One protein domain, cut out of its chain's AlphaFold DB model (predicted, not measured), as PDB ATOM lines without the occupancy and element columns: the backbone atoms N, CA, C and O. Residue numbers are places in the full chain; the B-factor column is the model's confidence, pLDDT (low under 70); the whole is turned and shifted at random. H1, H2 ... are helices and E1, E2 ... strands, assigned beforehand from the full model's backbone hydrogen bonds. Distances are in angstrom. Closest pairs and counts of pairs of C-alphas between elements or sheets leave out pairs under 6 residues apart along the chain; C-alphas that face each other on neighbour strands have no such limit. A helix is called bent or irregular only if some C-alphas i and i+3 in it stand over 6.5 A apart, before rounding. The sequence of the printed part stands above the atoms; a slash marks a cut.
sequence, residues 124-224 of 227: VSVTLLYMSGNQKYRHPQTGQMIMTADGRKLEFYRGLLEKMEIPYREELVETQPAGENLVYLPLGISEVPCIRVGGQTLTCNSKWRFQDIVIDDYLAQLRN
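What this domain is: This is residues 124 to 224 of the 227 residues of an uncharacterized protein of Puniceicoccus vermicola (UniProt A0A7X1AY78). The model is a long shape in two parts: a four-stranded sheet with H1 running along one face, and at one end a second, small and twisted sheet made of two hairpins, E2 with E3 and E5 with E6, set side by side. From the other end of the larger sheet the kinked H2 runs outward, and residues 219 to 224 stick out free. The printed part has 101 residues, with two named helices and eight named strands in the order E1 E2 E3 H1 E4 E5 E6 E7 E8 H2. The sheets, both mixed, run E4 E1 E7 E8 and E3 E2 E6 E5, and the class is mixed, helices and strands. By its radius of gyration of the C-alphas, 14.3 A, the whole is compact, but its C-alphas span 50 by 23 by 20 A, a rod.

How they stand to each other: Start at E1, residues 126 to 130, an inner strand of the larger sheet. On one side it has the edge strand E4, residues 168 to 172, parallel to it at 28 degrees, where N 128 and O 169 are 2.8 A apart. On its other side is E7, residues 194 to 197, antiparallel at 154 degrees, with N 196 and O 127 2.7 A apart. E7 forms a hairpin with the edge strand E8, residues 200 to 202, where you find N 202 and O 195 at 2.7 A. Further along, E2, residues 136 to 138, and E3, residues 145 to 147, form a hairpin with N 146 and O 137 2.8 A apart. Beside E2 is E6, residues 182 to 184, parallel at 53 degrees, with N 183 and O 136 at 2.8 A. E6 and E5, residues 176 to 179, form another hairpin, in which N 184 and O 176 are 2.8 A apart. This sheet is only just strongly twisted, its C-alphas lying up to 4.1 A off its best plane. Now look at H1, residues 151 to 163, which is on the larger sheet at a height over the sheet of 9.6 A. It lies over E1 and E7 and runs along the strands, at 7 degrees to E1 on the local plane; the closest C-alphas of H1 and E1 are those of Leu 154 and Tyr 130, 7.2 A apart. H2, residues 204 to 223, is on this sheet too, its closest C-alpha pair with E8 being Phe 210 and Leu 202 at 6.8 A. H1 and H2 on one face of the sheet make two layers, helices over a sheet. The two helices are only just apart, at 8.2 A. In H1 every O i to N i+4 pair is within hydrogen-bond range; in H2 it is 12 of 16.

Where its parts are: Find C-alpha 126 at (44.081, 112.945, 87.475); from there E1 runs 13.0 A to Tyr 130. E2 measures 7.0 A and E3 6.8 A. H1 begins at C-alpha 151, at (57.337, 103.902, 77.114), and is 18.1 A long. E4 follows with 13.4 A, then E5 with 9.5 A, E6 with 7.1 A, E7 with 10.1 A and E8 with 6.6 A. H2 spans 26.6 A and ends at C-alpha 223, at (25.202, 114.099, 85.982). It has a kink of 36 degrees near residue 211 and is irregular, with C-alphas 205 and 208 8.3 A apart.

The domain as a whole: The two C-alphas farthest apart are those of Glu 180 and Asn 224, 50.9 A. The printed part has no cut, and no link is long. The mean pLDDT of the printed part is 72.1; 30 residues are under 70, among them residues 204 to 224, and H2 has a mean of 47.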
ATOM      1  N   VAL A 124      39.507 116.039  91.704       60.47
ATOM      2  CA  VAL A 124      39.551 115.278  90.439       60.47
ATOM      3  C   VAL A 124      40.880 115.558  89.712       60.47
ATOM      4  O   VAL A 124      40.931 115.753  88.500       60.47
ATOM      5  N   SER A 125      41.997 115.669  90.438       70.56
ATOM      6  CA  SER A 125      43.301 115.836  89.806       70.56
ATOM      7  C   SER A 125      43.783 114.465  89.358       70.56
ATOM      8  O   SER A 125      44.355 113.698  90.137       70.56
ATOM      9  N   VAL A 126      43.531 114.145  88.095       79.00
ATOM     10  CA  VAL A 126      44.081 112.945  87.475       79.00
ATOM     11  C   VAL A 126      45.576 113.164  87.273       79.00
ATOM     12  O   VAL A 126      46.002 114.146  86.667       79.00
ATOM     13  N   THR A 127      46.393 112.275  87.835       86.06
ATOM     14  CA  THR A 127      47.855 112.347  87.713       86.06
ATOM     15  C   THR A 127      48.379 111.097  87.028       86.06
ATOM     16  O   THR A 127      48.143 109.987  87.496       86.06
ATOM     17  N   LEU A 128      49.110 111.262  85.933       88.62
ATOM     18  CA  LEU A 128      49.858 110.192  85.292       88.62
ATOM     19  C   LEU A 128      51.239 110.099  85.947       88.62
ATOM     20  O   LEU A 128      52.094 110.962  85.758       88.62
ATOM     21  N   LEU A 129      51.436 109.050  86.738       89.06
ATOM     22  CA  LEU A 129      52.694 108.767  87.415       89.06
ATOM     23  C   LEU A 129      53.600 107.960  86.494       89.06
ATOM     24  O   LEU A 129      53.200 106.917  85.963       89.06
ATOM     25  N   TYR A 130      54.837 108.414  86.340       88.75
ATOM     26  CA  TYR A 130      55.826 107.757  85.494       88.75
ATOM     27  C   TYR A 130      57.216 107.788  86.122       88.75
ATOM     28  O   TYR A 130      57.460 108.451  87.124       88.75
ATOM     29  N   MET A 131      58.145 107.044  85.529       86.00
ATOM     30  CA  MET A 131      59.545 107.023  85.938       86.00
ATOM     31  C   MET A 131      60.458 107.290  84.749       86.00
ATOM     32  O   MET A 131      60.182 106.856  83.631       86.00
ATOM     33  N   SER A 132      61.571 107.973  85.003       76.75
ATOM     34  CA  SER A 132      62.612 108.220  84.010       76.75
ATOM     35  C   SER A 132      63.619 107.070  83.971       76.75
ATOM     36  O   SER A 132      64.108 106.629  85.010       76.75
ATOM     37  N   GLY A 133      64.003 106.648  82.766       73.56
ATOM     38  CA  GLY A 133      65.095 105.699  82.551       73.56
ATOM     39  C   GLY A 133      64.723 104.220  82.713       73.56
ATOM     40  O   GLY A 133      63.660 103.859  83.219       73.56
ATOM     41  N   ASN A 134      65.632 103.350  82.261       74.81
ATOM     42  CA  ASN A 134      65.469 101.890  82.214       74.81
ATOM     43  C   ASN A 134      65.785 101.225  83.562       74.81
ATOM     44  O   ASN A 134      66.682 100.388  83.664       74.81
ATOM     45  N   GLN A 135      65.061 101.610  84.606       78.62
ATOM     46  CA  GLN A 135      65.184 101.001  85.925       78.62
ATOM     47  C   GLN A 135      64.279  99.765  86.040       78.62
ATOM     48  O   GLN A 135      63.407  99.496  85.204       78.62
ATOM     49  N   LYS A 136      64.516  98.956  87.069       82.81
ATOM     50  CA  LYS A 136      63.673  97.815  87.421       82.81
ATOM     51  C   LYS A 136      63.195  97.979  88.850       82.81
ATOM     52  O   LYS A 136      63.939  98.468  89.688       82.81
ATOM     53  N   TYR A 137      61.997  97.509  89.153       80.69
ATOM     54  CA  TYR A 137      61.538  97.353  90.531       80.69
ATOM     55  C   TYR A 137      60.981  95.952  90.732       80.69
ATOM     56  O   TYR A 137      60.583  95.269  89.784       80.69
ATOM     57  N   ARG A 138      60.964  95.511  91.988       78.44
ATOM     58  CA  ARG A 138      60.318  94.263  92.377       78.44
ATOM     59  C   ARG A 138      58.876  94.566  92.773       78.44
ATOM     60  O   ARG A 138      58.646  95.315  93.718       78.44
ATOM     61  N   HIS A 139      57.911  93.985  92.066       74.88
ATOM     62  CA  HIS A 139      56.497  94.156  92.374       74.88
ATOM     63  C   HIS A 139      56.214  93.673  93.807       74.88
ATOM     64  O   HIS A 139      56.564  92.535  94.141       74.88
ATOM     65  N   PRO A 140      55.575  94.494  94.658       64.56
ATOM     66  CA  PRO A 140      55.500  94.224  96.091       64.56
ATOM     67  C   PRO A 140      54.672  92.984  96.445       64.56
ATOM     68  O   PRO A 140      54.925  92.361  97.468       64.56
ATOM     69  N   GLN A 141      53.709  92.596  95.601       64.88
ATOM     70  CA  GLN A 141      52.834  91.446  95.874       64.88
ATOM     71  C   GLN A 141      53.309  90.149  95.218       64.88
ATOM     72  O   GLN A 141      53.162  89.074  95.784       64.88
ATOM     73  N   THR A 142      53.842  90.239  94.000       71.44
ATOM     74  CA  THR A 142      54.168  89.057  93.183       71.44
ATOM     75  C   THR A 142      55.655  88.734  93.216       71.44
ATOM     76  O   THR A 142      56.066  87.688  92.723       71.44
ATOM     77  N   GLY A 143      56.485  89.646  93.733       72.38
ATOM     78  CA  GLY A 143      57.937  89.523  93.708       72.38
ATOM     79  C   GLY A 143      58.541  89.575  92.300       72.38
ATOM     80  O   GLY A 143      59.751  89.379  92.171       72.38
ATOM     81  N   GLN A 144      57.731  89.825  91.264       76.25
ATOM     82  CA  GLN A 144      58.166  89.864  89.871       76.25
ATOM     83  C   GLN A 144      58.999  91.110  89.592       76.25
ATOM     84  O   GLN A 144      58.718  92.190  90.103       76.25
ATOM     85  N   MET A 145      60.014  90.959  88.749       80.12
ATOM     86  CA  MET A 145      60.816  92.077  88.269       80.12
ATOM     87  C   MET A 145      60.077  92.793  87.141       80.12
ATOM     88  O   MET A 145      59.797  92.181  86.111       80.12
ATOM     89  N   ILE A 146      59.795  94.081  87.319       76.56
ATOM     90  CA  ILE A 146      59.117  94.913  86.325       76.56
ATOM     91  C   ILE A 146      60.074  96.007  85.854       76.56
ATOM     92  O   ILE A 146      60.744  96.649  86.661       76.56
ATOM     93  N   MET A 147      60.146  96.207  84.538       74.19
ATOM     94  CA  MET A 147      60.870  97.328  83.941       74.19
ATOM     95  C   MET A 147      60.024  98.602  83.985       74.19
ATOM     96  O   MET A 147      58.859  98.582  83.595       74.19
ATOM     97  N   THR A 148      60.621  99.703  84.440       66.19
ATOM     98  CA  THR A 148      59.955 101.003  84.633       66.19
ATOM     99  C   THR A 148      59.710 101.744  83.320       66.19
ATOM    100  O   THR A 148      58.725 102.463  83.189       66.19
ATOM    101  N   ALA A 149      60.588 101.553  82.334       60.50
ATOM    102  CA  ALA A 149      60.553 102.235  81.043       60.50
ATOM    103  C   ALA A 149      59.711 101.499  79.996       60.50
ATOM    104  O   ALA A 149      60.156 101.269  78.870       60.50
ATOM    105  N   ASP A 150      58.479 101.131  80.337       67.12
ATOM    106  CA  ASP A 150      57.534 100.754  79.291       67.12
ATOM    107  C   ASP A 150      56.952 102.032  78.673       67.12
ATOM    108  O   ASP A 150      55.831 102.449  78.970       67.12
ATOM    109  N   GLY A 151      57.752 102.691  77.826       70.50
ATOM    110  CA  GLY A 151      57.337 103.902  77.114       70.50
ATOM    111  C   GLY A 151      56.041 103.689  76.326       70.50
ATOM    112  O   GLY A 151      55.234 104.602  76.218       70.50
ATOM    113  N   ARG A 152      55.765 102.456  75.874       75.06
ATOM    114  CA  ARG A 152      54.500 102.118  75.208       75.06
ATOM    115  C   ARG A 152      53.316 102.144  76.171       75.06
ATOM    116  O   ARG A 152      52.251 102.611  75.778       75.06
ATOM    117  N   LYS A 153      53.473 101.674  77.416       79.44
ATOM    118  CA  LYS A 153      52.427 101.822  78.444       79.44
ATOM    119  C   LYS A 153      52.188 103.287  78.796       79.44
ATOM    120  O   LYS A 153      51.037 103.664  78.974       79.44
ATOM    121  N   LEU A 154      53.242 104.100  78.889       84.88
ATOM    122  CA  LEU A 154      53.097 105.527  79.188       84.88
ATOM    123  C   LEU A 154      52.286 106.237  78.095       84.88
ATOM    124  O   LEU A 154      51.273 106.860  78.403       84.88
ATOM    125  N   GLU A 155      52.666 106.053  76.828       85.81
ATOM    126  CA  GLU A 155      51.919 106.582  75.676       85.81
ATOM    127  C   GLU A 155      50.485 106.044  75.608       85.81
ATOM    128  O   GLU A 155      49.556 106.773  75.270       85.81
ATOM    129  N   PHE A 156      50.271 104.777  75.976       84.06
ATOM    130  CA  PHE A 156      48.926 104.213  76.063       84.06
ATOM    131  C   PHE A 156      48.052 104.964  77.079       84.06
ATOM    132  O   PHE A 156      46.907 105.280  76.762       84.06
ATOM    133  N   TYR A 157      48.566 105.267  78.277       83.81
ATOM    134  CA  TYR A 157      47.807 106.035  79.269       83.81
ATOM    135  C   TYR A 157      47.568 107.479  78.829       83.81
ATOM    136  O   TYR A 157      46.453 107.962  79.014       83.81
ATOM    137  N   ARG A 158      48.557 108.139  78.206       87.38
ATOM    138  CA  ARG A 158      48.382 109.478  77.611       87.38
ATOM    139  C   ARG A 158      47.242 109.480  76.598       87.38
ATOM    140  O   ARG A 158      46.257 110.186  76.788       87.38
ATOM    141  N   GLY A 159      47.312 108.598  75.600       82.44
ATOM    142  CA  GLY A 159      46.288 108.498  74.561       82.44
ATOM    143  C   GLY A 159      44.912 108.101  75.103       82.44
ATOM    144  O   GLY A 159      43.890 108.520  74.565       82.44
ATOM    145  N   LEU A 160      44.857 107.318  76.184       80.69
ATOM    146  CA  LEU A 160      43.608 106.978  76.862       80.69
ATOM    147  C   LEU A 160      42.981 108.200  77.549       80.69
ATOM    148  O   LEU A 160      41.782 108.417  77.395       80.69
ATOM    149  N   LEU A 161      43.773 108.992  78.273       81.19
ATOM    150  CA  LEU A 161      43.312 110.212  78.942       81.19
ATOM    151  C   LEU A 161      42.883 111.283  77.932       81.19
ATOM    152  O   LEU A 161      41.814 111.869  78.082       81.19
ATOM    153  N   GLU A 162      43.662 111.466  76.864       84.06
ATOM    154  CA  GLU A 162      43.355 112.385  75.763       84.06
ATOM    155  C   GLU A 162      42.068 111.996  75.032       84.06
ATOM    156  O   GLU A 162      41.195 112.835  74.829       84.06
ATOM    157  N   LYS A 163      41.902 110.712  74.687       77.44
ATOM    158  CA  LYS A 163      40.689 110.208  74.022       77.44
ATOM    159  C   LYS A 163      39.425 110.428  74.856       77.44
ATOM    160  O   LYS A 163      38.336 110.518  74.295       77.44
ATOM    161  N   MET A 164      39.560 110.443  76.178       73.12
ATOM    162  CA  MET A 164      38.453 110.662  77.109       73.12
ATOM    163  C   MET A 164      38.289 112.133  77.509       73.12
ATOM    164  O   MET A 164      37.419 112.424  78.324       73.12
ATOM    165  N   GLU A 165      39.108 113.039  76.966       75.06
ATOM    166  CA  GLU A 165      39.092 114.476  77.274       75.06
ATOM    167  C   GLU A 165      39.239 114.774  78.779       75.06
ATOM    168  O   GLU A 165      38.701 115.752  79.300       75.06
ATOM    169  N   ILE A 166      39.976 113.924  79.502       74.00
ATOM    170  CA  ILE A 166      40.196 114.086  80.942       74.00
ATOM    171  C   ILE A 166      41.416 114.988  81.158       74.00
ATOM    172  O   ILE A 166      42.507 114.625  80.717       74.00
ATOM    173  N   PRO A 167      41.295 116.129  81.864       79.50
ATOM    174  CA  PRO A 167      42.450 116.940  82.220       79.50
ATOM    175  C   PRO A 167      43.328 116.191  83.228       79.50
ATOM    176  O   PRO A 167      42.849 115.711  84.256       79.50
ATOM    177  N   TYR A 168      44.626 116.106  82.943       85.50
ATOM    178  CA  TYR A 168      45.588 115.427  83.803       85.50
ATOM    179  C   TYR A 168      46.913 116.183  83.892       85.50
ATOM    180  O   TYR A 168      47.235 117.016  83.044       85.50
ATOM    181  N   ARG A 169      47.689 115.875  84.930       90.06
ATOM    182  CA  ARG A 169      49.092 116.289  85.069       90.06
ATOM    183  C   ARG A 169      50.004 115.070  85.026       90.06
ATOM    184  O   ARG A 169      49.589 113.979  85.412       90.06
ATOM    185  N   GLU A 170      51.242 115.253  84.599       91.44
ATOM    186  CA  GLU A 170      52.265 114.210  84.683       91.44
ATOM    187  C   GLU A 170      53.186 114.475  85.865       91.44
ATOM    188  O   GLU A 170      53.541 115.622  86.138       91.44
ATOM    189  N   GLU A 171      53.580 113.414  86.560       90.62
ATOM    190  CA  GLU A 171      54.456 113.519  87.721       90.62
ATOM    191  C   GLU A 171      55.507 112.406  87.692       90.62
ATOM    192  O   GLU A 171      55.196 111.215  87.553       90.62
ATOM    193  N   LEU A 172      56.769 112.822  87.801       88.50
ATOM    194  CA  LEU A 172      57.900 111.918  87.894       88.50
ATOM    195  C   LEU A 172      57.960 111.347  89.310       88.50
ATOM    196  O   LEU A 172      58.107 112.082  90.282       88.50
ATOM    197  N   VAL A 173      57.884 110.028  89.417       87.81
ATOM    198  CA  VAL A 173      57.978 109.323  90.690       87.81
ATOM    199  C   VAL A 173      59.435 109.276  91.135       87.81
ATOM    200  O   VAL A 173      60.271 108.637  90.492       87.81
ATOM    201  N   GLU A 174      59.722 109.914  92.267       85.00
ATOM    202  CA  GLU A 174      61.002 109.771  92.955       85.00
ATOM    203  C   GLU A 174      61.120 108.370  93.559       85.00
ATOM    204  O   GLU A 174      60.202 107.877  94.215       85.00
ATOM    205  N   THR A 175      62.248 107.702  93.330       84.38
ATOM    206  CA  THR A 175      62.471 106.333  93.802       84.38
ATOM    207  C   THR A 175      63.708 106.222  94.667       84.38
ATOM    208  O   THR A 175      64.646 107.010  94.565       84.38
ATOM    209  N   GLN A 176      63.708 105.209  95.533       81.25
ATOM    210  CA  GLN A 176      64.863 104.897  96.366       81.25
ATOM    211  C   GLN A 176      65.697 103.795  95.700       81.25
ATOM    212  O   GLN A 176      65.128 102.794  95.252       81.25
ATOM    213  N   PRO A 177      67.031 103.938  95.621       83.25
ATOM    214  CA  PRO A 177      67.890 102.906  95.058       83.25
ATOM    215  C   PRO A 177      67.854 101.640  95.922       83.25
ATOM    216  O   PRO A 177      67.931 101.698  97.146       83.25
ATOM    217  N   ALA A 178      67.757 100.489  95.264       81.75
ATOM    218  CA  ALA A 178      67.670  99.162  95.878       81.75
ATOM    219  C   ALA A 178      68.795  98.215  95.411       81.75
ATOM    220  O   ALA A 178      68.802  97.033  95.749       81.75
ATOM    221  N   GLY A 179      69.716  98.711  94.582       80.12
ATOM    222  CA  GLY A 179      70.806  97.951  93.969       80.12
ATOM    223  C   GLY A 179      71.120  98.452  92.559       80.12
ATOM    224  O   GLY A 179      70.560  99.450  92.102       80.12
ATOM    225  N   GLU A 180      71.999  97.751  91.841       80.00
ATOM    226  CA  GLU A 180      72.320  98.090  90.449       80.00
ATOM    227  C   GLU A 180      71.074  97.985  89.559       80.00
ATOM    228  O   GLU A 180      70.506  96.908  89.370       80.00
ATOM    229  N   ASN A 181      70.637  99.122  89.007       80.31
ATOM    230  CA  ASN A 181      69.430  99.246  88.182       80.31
ATOM    231  C   ASN A 181      68.132  98.762  88.858       80.31
ATOM    232  O   ASN A 181      67.139  98.522  88.163       80.31
ATOM    233  N   LEU A 182      68.123  98.627  90.189       83.44
ATOM    234  CA  LEU A 182      66.955  98.257  90.978       83.44
ATOM    235  C   LEU A 182      66.526  99.439  91.844       83.44
ATOM    236  O   LEU A 182      67.354 100.069  92.498       83.44
ATOM    237  N   VAL A 183      65.226  99.696  91.888       85.31
ATOM    238  CA  VAL A 183      64.631 100.749  92.708       85.31
ATOM    239  C   VAL A 183      63.419 100.248  93.476       85.31
ATOM    240  O   VAL A 183      62.717  99.325  93.049       85.31
ATOM    241  N   TYR A 184      63.163 100.887  94.610       82.12
ATOM    242  CA  TYR A 184      61.912 100.781  95.336       82.12
ATOM    243  C   TYR A 184      60.974 101.894  94.891       82.12
ATOM    244  O   TYR A 184      61.324 103.076  94.920       82.12
ATOM    245  N   LEU A 185      59.757 101.503  94.512       82.38
ATOM    246  CA  LEU A 185      58.670 102.458  94.343       82.38
ATOM    247  C   LEU A 185      58.270 103.032  95.711       82.38
ATOM    248  O   LEU A 185      58.344 102.306  96.715       82.38
ATOM    249  N   PRO A 186      57.812 104.294  95.765       80.19
ATOM    250  CA  PRO A 186      57.242 104.865  96.974       80.19
ATOM    251  C   PRO A 186      56.093 104.029  97.525       80.19
ATOM    252  O   PRO A 186      55.334 103.395  96.783       80.19
ATOM    253  N   LEU A 187      55.927 104.080  98.844       75.69
ATOM    254  CA  LEU A 187      54.788 103.472  99.519       75.69
ATOM    255  C   LEU A 187      53.468 103.973  98.893       75.69
ATOM    256  O   LEU A 187      53.316 105.166  98.621       75.69
ATOM    257  N   GLY A 188      52.531 103.056  98.630       72.44
ATOM    258  CA  GLY A 188      51.257 103.356  97.954       72.44
ATOM    259  C   GLY A 188      51.307 103.338  96.415       72.44
ATOM    260  O   GLY A 188      50.273 103.518  95.765       72.44
ATOM    261  N   ILE A 189      52.476 103.096  95.807       78.56
ATOM    262  CA  ILE A 189      52.634 102.870  94.362       78.56
ATOM    263  C   ILE A 189      53.095 101.427  94.140       78.56
ATOM    264  O   ILE A 189      54.184 101.034  94.552       78.56
ATOM    265  N   SER A 190      52.256 100.621  93.491       72.62
ATOM    266  CA  SER A 190      52.550  99.212  93.200       72.62
ATOM    267  C   SER A 190      53.169  98.989  91.820       72.62
ATOM    268  O   SER A 190      53.915  98.028  91.645       72.62
ATOM    269  N   GLU A 191      52.869  99.859  90.855       80.06
ATOM    270  CA  GLU A 191      53.369  99.789  89.482       80.06
ATOM    271  C   GLU A 191      53.438 101.187  88.862       80.06
ATOM    272  O   GLU A 191      52.682 102.078  89.241       80.06
ATOM    273  N   VAL A 192      54.343 101.355  87.898       83.00
ATOM    274  CA  VAL A 192      54.473 102.527  87.024       83.00
ATOM    275  C   VAL A 192      54.771 102.066  85.582       83.00
ATOM    276  O   VAL A 192      55.428 101.033  85.416       83.00
ATOM    277  N   PRO A 193      54.330 102.801  84.541       85.44
ATOM    278  CA  PRO A 193      53.454 103.968  84.631       85.44
ATOM    279  C   PRO A 193      52.035 103.586  85.085       85.44
ATOM    280  O   PRO A 193      51.572 102.464  84.856       85.44
ATOM    281  N   CYS A 194      51.362 104.507  85.767       83.81
ATOM    282  CA  CYS A 194      50.020 104.305  86.309       83.81
ATOM    283  C   CYS A 194      49.269 105.632  86.434       83.81
ATOM    284  O   CYS A 194      49.869 106.704  86.455       83.81
ATOM    285  N   ILE A 195      47.945 105.560  86.519       82.56
ATOM    286  CA  ILE A 195      47.093 106.737  86.693       82.56
ATOM    287  C   ILE A 195      46.659 106.805  88.147       82.56
ATOM    288  O   ILE A 195      46.234 105.804  88.717       82.56
ATOM    289  N   ARG A 196      46.744 107.984  88.751       79.44
ATOM    290  CA  ARG A 196      46.303 108.240  90.114       79.44
ATOM    291  C   ARG A 196      45.102 109.176  90.126       79.44
ATOM    292  O   ARG A 196      45.150 110.247  89.526       79.44
ATOM    293  N   VAL A 197      44.052 108.769  90.835       75.06
ATOM    294  CA  VAL A 197      42.802 109.525  91.021       75.06
ATOM    295  C   VAL A 197      42.439 109.475  92.503       75.06
ATOM    296  O   VAL A 197      42.361 108.385  93.068       75.06
ATOM    297  N   GLY A 198      42.295 110.630  93.162       67.50
ATOM    298  CA  GLY A 198      41.909 110.691  94.582       67.50
ATOM    299  C   GLY A 198      42.802 109.857  95.520       67.50
ATOM    300  O   GLY A 198      42.310 109.214  96.442       67.50
ATOM    301  N   GLY A 199      44.110 109.785  95.239       66.06
ATOM    302  CA  GLY A 199      45.072 108.984  96.010       66.06
ATOM    303  C   GLY A 199      45.107 107.484  95.672       66.06
ATOM    304  O   GLY A 199      46.019 106.788  96.120       66.06
ATOM    305  N   GLN A 200      44.195 106.978  94.838       67.12
ATOM    306  CA  GLN A 200      44.199 105.586  94.377       67.12
ATOM    307  C   GLN A 200      45.025 105.418  93.105       67.12
ATOM    308  O   GLN A 200      44.945 106.239  92.196       67.12
ATOM    309  N   THR A 201      45.801 104.338  93.031       73.50
ATOM    310  CA  THR A 201      46.649 104.005  91.879       73.50
ATOM    311  C   THR A 201      45.944 102.989  90.972       73.50
ATOM    312  O   THR A 201      45.523 101.932  91.439       73.50
ATOM    313  N   LEU A 202      45.859 103.277  89.674       73.25
ATOM    314  CA  LEU A 202      45.191 102.478  88.648       73.25
ATOM    315  C   LEU A 202      46.194 102.022  87.579       73.25
ATOM    316  O   LEU A 202      46.941 102.834  87.031       73.25
ATOM    317  N   THR A 203      46.191 100.726  87.248       70.88
ATOM    318  CA  THR A 203      47.127 100.141  86.265       70.88
ATOM    319  C   THR A 203      46.407  99.357  85.164       70.88
ATOM    320  O   THR A 203      45.239  98.998  85.304       70.88
ATOM    321  N   CYS A 204      47.072  99.052  84.050       60.75
ATOM    322  CA  CYS A 204      46.479  98.429  82.865       60.75
ATOM    323  C   CYS A 204      46.072  96.964  83.080       60.75
ATOM    324  O   CYS A 204      45.281  96.426  82.308       60.75
ATOM    325  N   ASN A 205      46.556  96.307  84.137       55.31
ATOM    326  CA  ASN A 205      46.021  95.005  84.553       55.31
ATOM    327  C   ASN A 205      44.598  95.127  85.127       55.31
ATOM    328  O   ASN A 205      43.839  94.164  85.133       55.31
ATOM    329  N   SER A 206      44.197  96.343  85.495       50.06
ATOM    330  CA  SER A 206      42.840  96.734  85.887       50.06
ATOM    331  C   SER A 206      41.958  97.071  84.675       50.06
ATOM    332  O   SER A 206      40.995  97.808  84.837       50.06
ATOM    333  N   LYS A 207      42.275  96.578  83.464       44.06
ATOM    334  CA  LYS A 207      41.669  96.959  82.163       44.06
ATOM    335  C   LYS A 207      40.145  97.158  82.168       44.06
ATOM    336  O   LYS A 207      39.665  98.067  81.508       44.06
ATOM    337  N   TRP A 208      39.416  96.345  82.929       40.34
ATOM    338  CA  TRP A 208      37.955  96.409  83.052       40.34
ATOM    339  C   TRP A 208      37.479  97.432  84.090       40.34
ATOM    340  O   TRP A 208      36.439  98.040  83.941       40.34
ATOM    341  N   ARG A 209      38.283  97.685  85.123       44.66
ATOM    342  CA  ARG A 209      37.982  98.639  86.194       44.66
ATOM    343  C   ARG A 209      38.382 100.072  85.865       44.66
ATOM    344  O   ARG A 209      37.840 100.979  86.468       44.66
ATOM    345  N   PHE A 210      39.333 100.297  84.958       44.84
ATOM    346  CA  PHE A 210      39.768 101.660  84.640       44.84
ATOM    347  C   PHE A 210      38.681 102.455  83.907       44.84
ATOM    348  O   PHE A 210      38.434 103.601  84.262       44.84
ATOM    349  N   GLN A 211      38.016 101.837  82.924       45.97
ATOM    350  CA  GLN A 211      36.856 102.449  82.276       45.97
ATOM    351  C   GLN A 211      35.697 102.541  83.263       45.97
ATOM    352  O   GLN A 211      35.260 103.645  83.532       45.97
ATOM    353  N   ASP A 212      35.287 101.439  83.889       43.69
ATOM    354  CA  ASP A 212      34.094 101.447  84.742       43.69
ATOM    355  C   ASP A 212      34.238 102.369  85.967       43.69
ATOM    356  O   ASP A 212      33.356 103.165  86.233       43.69
ATOM    357  N   ILE A 213      35.367 102.357  86.686       51.28
ATOM    358  CA  ILE A 213      35.519 103.165  87.912       51.28
ATOM    359  C   ILE A 213      35.722 104.645  87.588       51.28
ATOM    360  O   ILE A 213      35.093 105.482  88.219       51.28
ATOM    361  N   VAL A 214      36.579 104.994  86.620       51.62
ATOM    362  CA  VAL A 214      36.838 106.410  86.310       51.62
ATOM    363  C   VAL A 214      35.667 107.012  85.545       51.62
ATOM    364  O   VAL A 214      35.292 108.138  85.834       51.62
ATOM    365  N   ILE A 215      35.061 106.282  84.604       48.41
ATOM    366  CA  ILE A 215      33.942 106.786  83.803       48.41
ATOM    367  C   ILE A 215      32.649 106.780  84.620       48.41
ATOM    368  O   ILE A 215      31.946 107.780  84.557       48.41
ATOM    369  N   ASP A 216      32.331 105.753  85.417       47.00
ATOM    370  CA  ASP A 216      31.083 105.780  86.194       47.00
ATOM    371  C   ASP A 216      31.134 106.801  87.335       47.00
ATOM    372  O   ASP A 216      30.153 107.521  87.496       47.00
ATOM    373  N   ASP A 217      32.251 106.963  88.063       47.50
ATOM    374  CA  ASP A 217      32.345 108.027  89.082       47.50
ATOM    375  C   ASP A 217      32.392 109.419  88.441       47.50
ATOM    376  O   ASP A 217      31.657 110.311  88.864       47.50
ATOM    377  N   TYR A 218      33.188 109.626  87.384       47.16
ATOM    378  CA  TYR A 218      33.278 110.928  86.711       47.16
ATOM    379  C   TYR A 218      31.960 111.311  86.013       47.16
ATOM    380  O   TYR A 218      31.504 112.451  86.124       47.16
ATOM    381  N   LEU A 219      31.278 110.369  85.344       44.47
ATOM    382  CA  LEU A 219      29.967 110.612  84.726       44.47
ATOM    383  C   LEU A 219      28.838 110.723  85.757       44.47
ATOM    384  O   LEU A 219      27.904 111.494  85.523       44.47
ATOM    385  N   ALA A 220      28.880 109.991  86.875       49.53
ATOM    386  CA  ALA A 220      27.912 110.161  87.960       49.53
ATOM    387  C   ALA A 220      28.034 111.554  88.593       49.53
ATOM    388  O   ALA A 220      27.012 112.201  88.831       49.53
ATOM    389  N   GLN A 221      29.263 112.050  88.769       46.44
ATOM    390  CA  GLN A 221      29.551 113.385  89.301       46.44
ATOM    391  C   GLN A 221      29.152 114.510  88.331       46.44
ATOM    392  O   GLN A 221      28.571 115.507  88.756       46.44
ATOM    393  N   LEU A 222      29.356 114.335  87.018       41.47
ATOM    394  CA  LEU A 222      28.882 115.293  86.005       41.47
ATOM    395  C   LEU A 222      27.351 115.323  85.865       41.47
ATOM    396  O   LEU A 222      26.783 116.353  85.503       41.47
ATOM    397  N   ARG A 223      26.665 114.202  86.126       40.97
ATOM    398  CA  ARG A 223      25.202 114.099  85.982       40.97
ATOM    399  C   ARG A 223      24.427 114.565  87.209       40.97
ATOM    400  O   ARG A 223      23.242 114.866  87.062       40.97
ATOM    401  N   ASN A 224      25.035 114.611  88.395       40.16
ATOM    402  CA  ASN A 224      24.351 115.097  89.590       40.16
ATOM    403  C   ASN A 224      25.333 115.617  90.663       40.16
ATOM    404  O   ASN A 224      25.725 114.854  91.544       40.16
TER     405      ASN A 224